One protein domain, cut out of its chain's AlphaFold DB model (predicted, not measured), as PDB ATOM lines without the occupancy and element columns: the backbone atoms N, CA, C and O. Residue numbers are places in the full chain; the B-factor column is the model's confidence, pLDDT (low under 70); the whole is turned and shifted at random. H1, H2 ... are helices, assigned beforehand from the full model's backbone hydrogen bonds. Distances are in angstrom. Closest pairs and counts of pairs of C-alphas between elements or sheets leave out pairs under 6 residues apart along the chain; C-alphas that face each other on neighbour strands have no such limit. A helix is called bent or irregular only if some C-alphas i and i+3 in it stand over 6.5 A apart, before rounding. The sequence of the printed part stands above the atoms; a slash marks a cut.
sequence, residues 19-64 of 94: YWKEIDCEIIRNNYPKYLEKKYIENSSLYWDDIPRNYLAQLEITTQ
ATOM      1  N   TYR A  19     129.706 152.026  93.758       93.31
ATOM      2  CA  TYR A  19     130.087 153.434  93.776       93.31
ATOM      3  C   TYR A  19     131.209 153.631  94.793       93.31
ATOM      4  O   TYR A  19     131.141 153.101  95.900       93.31
ATOM      5  N   TRP A  20     132.213 154.420  94.419       93.69
ATOM      6  CA  TRP A  20     133.415 154.642  95.215       93.69
ATOM      7  C   TRP A  20     133.597 156.137  95.448       93.69
ATOM      8  O   TRP A  20     133.620 156.922  94.495       93.69
ATOM      9  N   LYS A  21     133.713 156.542  96.716       95.00
ATOM     10  CA  LYS A  21     134.057 157.926  97.057       95.00
ATOM     11  C   LYS A  21     135.511 158.193  96.682       95.00
ATOM     12  O   LYS A  21     136.334 157.282  96.640       95.00
ATOM     13  N   GLU A  22     135.842 159.463  96.481       96.62
ATOM     14  CA  GLU A  22     137.199 159.890  96.129       96.62
ATOM     15  C   GLU A  22     138.261 159.356  97.104       96.62
ATOM     16  O   GLU A  22     139.266 158.809  96.659       96.62
ATOM     17  N   ILE A  23     137.999 159.408  98.414       95.25
ATOM     18  CA  ILE A  23     138.927 158.910  99.442       95.25
ATOM     19  C   ILE A  23     139.218 157.404  99.312       95.25
ATOM     20  O   ILE A  23     140.366 156.978  99.420       95.25
ATOM     21  N   ASP A  24     138.203 156.595  99.003       95.31
ATOM     22  CA  ASP A  24     138.364 155.156  98.779       95.31
ATOM     23  C   ASP A  24     139.122 154.897  97.465       95.31
ATOM     24  O   ASP A  24     140.022 154.054  97.398       95.31
ATOM     25  N   CYS A  25     138.821 155.681  96.422       95.62
ATOM     26  CA  CYS A  25     139.542 155.648  95.150       95.62
ATOM     27  C   CYS A  25     141.032 155.967  95.320       95.62
ATOM     28  O   CYS A  25     141.859 155.362  94.638       95.62
ATOM     29  N   GLU A  26     141.407 156.880  96.219       96.75
ATOM     30  CA  GLU A  26     142.813 157.177  96.509       96.75
ATOM     31  C   GLU A  26     143.543 155.967  97.094       96.75
ATOM     32  O   GLU A  26     144.651 155.651  96.650       96.75
ATOM     33  N   ILE A  27     142.921 155.250  98.033       95.69
ATOM     34  CA  ILE A  27     143.485 154.027  98.625       95.69
ATOM     35  C   ILE A  27     143.700 152.967  97.540       95.69
ATOM     36  O   ILE A  27     144.789 152.387  97.446       95.69
ATOM     37  N   ILE A  28     142.696 152.747  96.688       95.25
ATOM     38  CA  ILE A  28     142.771 151.798  95.568       95.25
ATOM     39  C   ILE A  28     143.889 152.213  94.603       95.25
ATOM     40  O   ILE A  28     144.780 151.416  94.306       95.25
ATOM     41  N   ARG A  29     143.901 153.477  94.163       96.06
ATOM     42  CA  ARG A  29     144.879 154.020  93.210       96.06
ATOM     43  C   ARG A  29     146.308 153.934  93.734       96.06
ATOM     44  O   ARG A  29     147.204 153.565  92.981       96.06
ATOM     45  N   ASN A  30     146.535 154.240  95.009       96.56
ATOM     46  CA  ASN A  30     147.870 154.200  95.610       96.56
ATOM     47  C   ASN A  30     148.420 152.768  95.716       96.56
ATOM     48  O   ASN A  30     149.635 152.570  95.718       96.56
ATOM     49  N   ASN A  31     147.546 151.760  95.780       94.62
ATOM     50  CA  ASN A  31     147.942 150.354  95.815       94.62
ATOM     51  C   ASN A  31     147.946 149.678  94.439       94.62
ATOM     52  O   ASN A  31     148.638 148.672  94.274       94.62
ATOM     53  N   TYR A  32     147.244 150.238  93.452       94.94
ATOM     54  CA  TYR A  32     147.145 149.715  92.089       94.94
ATOM     55  C   TYR A  32     148.499 149.353  91.444       94.94
ATOM     56  O   TYR A  32     148.589 148.260  90.885       94.94
ATOM     57  N   PRO A  33     149.589 150.146  91.574       95.88
ATOM     58  CA  PRO A  33     150.881 149.793  90.978       95.88
ATOM     59  C   PRO A  33     151.429 148.423  91.400       95.88
ATOM     60  O   PRO A  33     152.117 147.782  90.612       95.88
ATOM     61  N   LYS A  34     151.096 147.933  92.604       94.38
ATOM     62  CA  LYS A  34     151.499 146.592  93.071       94.38
ATOM     63  C   LYS A  34     150.889 145.486  92.210       94.38
ATOM     64  O   LYS A  34     151.529 144.471  91.971       94.38
ATOM     65  N   TYR A  35     149.674 145.700  91.710       94.62
ATOM     66  CA  TYR A  35     148.941 144.750  90.869       94.62
ATOM     67  C   TYR A  35     149.384 144.789  89.401       94.62
ATOM     68  O   TYR A  35     148.963 143.947  88.616       94.62
ATOM     69  N   LEU A  36     150.280 145.715  89.038       94.06
ATOM     70  CA  LEU A  36     150.948 145.728  87.736       94.06
ATOM     71  C   LEU A  36     152.194 144.825  87.700       94.06
ATOM     72  O   LEU A  36     152.828 144.681  86.655       94.06
ATOM     73  N   GLU A  37     152.577 144.210  88.822       96.38
ATOM     74  CA  GLU A  37     153.636 143.204  88.813       96.38
ATOM     75  C   GLU A  37     153.190 141.960  88.033       96.38
ATOM     76  O   GLU A  37     152.055 141.494  88.155       96.38
ATOM     77  N   LYS A  38     154.129 141.361  87.289       96.12
ATOM     78  CA  LYS A  38     153.901 140.196  86.416       96.12
ATOM     79  C   LYS A  38     153.082 139.079  87.078       96.12
ATOM     80  O   LYS A  38     152.173 138.542  86.459       96.12
ATOM     81  N   LYS A  39     153.356 138.778  88.352       95.00
ATOM     82  CA  LYS A  39     152.668 137.725  89.120       95.00
ATOM     83  C   LYS A  39     151.160 137.952  89.295       95.00
ATOM     84  O   LYS A  39     150.434 136.982  89.474       95.00
ATOM     85  N   TYR A  40     150.703 139.206  89.290       94.44
ATOM     86  CA  TYR A  40     149.281 139.540  89.381       94.44
ATOM     87  C   TYR A  40     148.651 139.614  87.991       94.44
ATOM     88  O   TYR A  40     147.566 139.085  87.802       94.44
ATOM     89  N   ILE A  41     149.355 140.186  87.007       92.25
ATOM     90  CA  ILE A  41     148.863 140.280  85.622       92.25
ATOM     91  C   ILE A  41     148.683 138.894  84.987       92.25
ATOM     92  O   ILE A  41     147.697 138.651  84.302       92.25
ATOM     93  N   GLU A  42     149.633 137.980  85.193       95.62
ATOM     94  CA  GLU A  42     149.567 136.626  84.624       95.62
ATOM     95  C   GLU A  42     148.599 135.705  85.375       95.62
ATOM     96  O   GLU A  42     148.336 134.590  84.925       95.62
ATOM     97  N   ASN A  43     148.055 136.151  86.509       95.25
ATOM     98  CA  ASN A  43     147.071 135.378  87.239       95.25
ATOM     99  C   ASN A  43     145.660 135.668  86.709       95.25
ATOM    100  O   ASN A  43     145.007 136.622  87.125       95.25
ATOM    101  N   SER A  44     145.163 134.783  85.845       93.62
ATOM    102  CA  SER A  44     143.820 134.873  85.259       93.62
ATOM    103  C   SER A  44     142.676 134.719  86.265       93.62
ATOM    104  O   SER A  44     141.521 134.868  85.882       93.62
ATOM    105  N   SER A  45     142.962 134.367  87.522       94.06
ATOM    106  CA  SER A  45     141.941 134.294  88.567       94.06
ATOM    107  C   SER A  45     141.638 135.649  89.209       94.06
ATOM    108  O   SER A  45     140.774 135.692  90.080       94.06
ATOM    109  N   LEU A  46     142.401 136.699  88.882       93.25
ATOM    110  CA  LEU A  46     142.259 138.013  89.499       93.25
ATOM    111  C   LEU A  46     141.398 138.949  88.654       93.25
ATOM    112  O   LEU A  46     141.534 139.026  87.434       93.25
ATOM    113  N   TYR A  47     140.576 139.722  89.348       92.62
ATOM    114  CA  TYR A  47     139.690 140.747  88.830       92.62
ATOM    115  C   TYR A  47     140.003 142.102  89.469       92.62
ATOM    116  O   TYR A  47     140.785 142.226  90.415       92.62
ATOM    117  N   TRP A  48     139.409 143.165  88.931       90.94
ATOM    118  CA  TRP A  48     139.649 144.521  89.426       90.94
ATOM    119  C   TRP A  48     139.177 144.697  90.878       90.94
ATOM    120  O   TRP A  48     139.803 145.441  91.633       90.94
ATOM    121  N   ASP A  49     138.112 143.998  91.279       91.88
ATOM    122  CA  ASP A  49     137.527 144.040  92.617       91.88
ATOM    123  C   ASP A  49     138.383 143.311  93.667       91.88
ATOM    124  O   ASP A  49     138.248 143.587  94.860       91.88
ATOM    125  N   ASP A  50     139.372 142.505  93.260       92.69
ATOM    126  CA  ASP A  50     140.369 141.955  94.185       92.69
ATOM    127  C   ASP A  50     141.233 143.039  94.835       92.69
ATOM    128  O   ASP A  50     141.705 142.866  95.964       92.69
ATOM    129  N   ILE A  51     141.432 144.168  94.147       93.50
ATOM    130  CA  ILE A  51     142.198 145.295  94.676       93.50
ATOM    131  C   ILE A  51     141.485 145.877  95.902       93.50
ATOM    132  O   ILE A  51     142.050 145.764  96.991       93.50
ATOM    133  N   PRO A  52     140.263 146.443  95.804       93.50
ATOM    134  CA  PRO A  52     139.559 146.935  96.981       93.50
ATOM    135  C   PRO A  52     139.261 145.827  98.000       93.50
ATOM    136  O   PRO A  52     139.354 146.084  99.200       93.50
ATOM    137  N   ARG A  53     139.007 144.580  97.570       92.19
ATOM    138  CA  ARG A  53     138.803 143.436  98.480       92.19
ATOM    139  C   ARG A  53     139.975 143.236  99.448       92.19
ATOM    140  O   ARG A  53     139.762 142.926 100.619       92.19
ATOM    141  N   ASN A  54     141.211 143.444  98.998       94.56
ATOM    142  CA  ASN A  54     142.399 143.316  99.849       94.56
ATOM    143  C   ASN A  54     142.613 144.512 100.800       94.56
ATOM    144  O   ASN A  54     143.446 144.427 101.703       94.56
ATOM    145  N   TYR A  55     141.862 145.603 100.629       94.56
ATOM    146  CA  TYR A  55     141.935 146.807 101.461       94.56
ATOM    147  C   TYR A  55     140.635 147.104 102.216       94.56
ATOM    148  O   TYR A  55     140.512 148.191 102.765       94.56
ATOM    149  N   LEU A  56     139.697 146.154 102.325       92.25
ATOM    150  CA  LEU A  56     138.395 146.365 102.987       92.25
ATOM    151  C   LEU A  56     138.494 146.977 104.391       92.25
ATOM    152  O   LEU A  56     137.651 147.780 104.761       92.25
ATOM    153  N   ALA A  57     139.536 146.650 105.162       92.94
ATOM    154  CA  ALA A  57     139.753 147.218 106.497       92.94
ATOM    155  C   ALA A  57     140.108 148.722 106.502       92.94
ATOM    156  O   ALA A  57     140.095 149.346 107.557       92.94
ATOM    157  N   GLN A  58     140.479 149.282 105.349       94.44
ATOM    158  CA  GLN A  58     140.853 150.688 105.161       94.44
ATOM    159  C   GLN A  58     139.777 151.480 104.407       94.44
ATOM    160  O   GLN A  58     139.880 152.699 104.333       94.44
ATOM    161  N   LEU A  59     138.785 150.796 103.833       93.50
ATOM    162  CA  LEU A  59     137.753 151.383 102.985       93.50
ATOM    163  C   LEU A  59     136.456 151.569 103.777       93.50
ATOM    164  O   LEU A  59     136.073 150.708 104.571       93.50
ATOM    165  N   GLU A  60     135.734 152.655 103.516       91.50
ATOM    166  CA  GLU A  60     134.425 152.907 104.132       91.50
ATOM    167  C   GLU A  60     133.288 152.296 103.298       91.50
ATOM    168  O   GLU A  60     132.505 152.997 102.653       91.50
ATOM    169  N   ILE A  61     133.185 150.964 103.310       89.81
ATOM    170  CA  ILE A  61     132.214 150.230 102.485       89.81
ATOM    171  C   ILE A  61     130.875 150.050 103.198       89.81
ATOM    172  O   ILE A  61     130.800 149.607 104.344       89.81
ATOM    173  N   THR A  62     129.797 150.316 102.466       90.88
ATOM    174  CA  THR A  62     128.429 149.958 102.844       90.88
ATOM    175  C   THR A  62     127.771 149.171 101.717       90.88
ATOM    176  O   THR A  62     128.209 149.216 100.567       90.88
ATOM    177  N   THR A  63     126.717 148.422 102.039       89.81
ATOM    178  CA  THR A  63     125.912 147.706 101.045       89.81
ATOM    179  C   THR A  63     124.502 148.277 101.008       89.81
ATOM    180  O   THR A  63     123.943 148.676 102.032       89.81
ATOM    181  N   GLN A  64     123.915 148.310  99.814       89.31
ATOM    182  CA  GLN A  64     122.512 148.646  99.622       89.31
ATOM    183  C   GLN A  64     121.791 147.418  99.079       89.31
ATOM    184  O   GLN A  64     122.131 146.908  98.013       89.31
TER     185      GLN A  64
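AT A GLANCE: This is residues 19 to 64 of the 94 residues of an uncharacterized protein of Latilactobacillus sakei (UniProt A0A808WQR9). One long helix, H1, runs along much of the length, and the printed part then folds back beside it, with short H2 at the turn and short H3 packing on H1. Residues 36 to 45, of which 38 to 41 belong to H2, stick out. The 46 printed residues include three named helices, H1, H2, H3, and no named strand: all helix. The whole is only just loose, close to compact, with radius of gyration of the C-alphas 11.4 A and spans of 32 by 21 by 17 A.

HOW THE PARTS SIT: H1, residues 22 to 36, touches H3, residues 50 to 53; the closest C-alphas, of Ile 28 and Pro 52, are 6.0 A apart. H1 and H2, residues 38 to 41, are close but not clearly touching; the closest C-alphas, of Tyr 35 and Ile 41, are 6.9 A apart. H2 and H3 are apart. In H1, 7 of 11 O i to N i+4 pairs are within hydrogen-bond range; H2 and H3 are too short for such pairs.

IN THESE COORDINATES: H1 begins at C-alpha 22 (137.199, 159.890, 96.129) and is 21.4 A long; it is irregular, with C-alphas 30 and 33 7.1 A apart. H2 measures 5.1 A. H3 measures 4.8 A, ending at C-alpha 53 (138.803, 143.436, 98.480).

THE WHOLE: The farthest C-alphas, of Lys 38 and Gln 64, are 35.1 A apart. The printed part has no cut, no link is long, and no printed residue is under 70 in pLDDT.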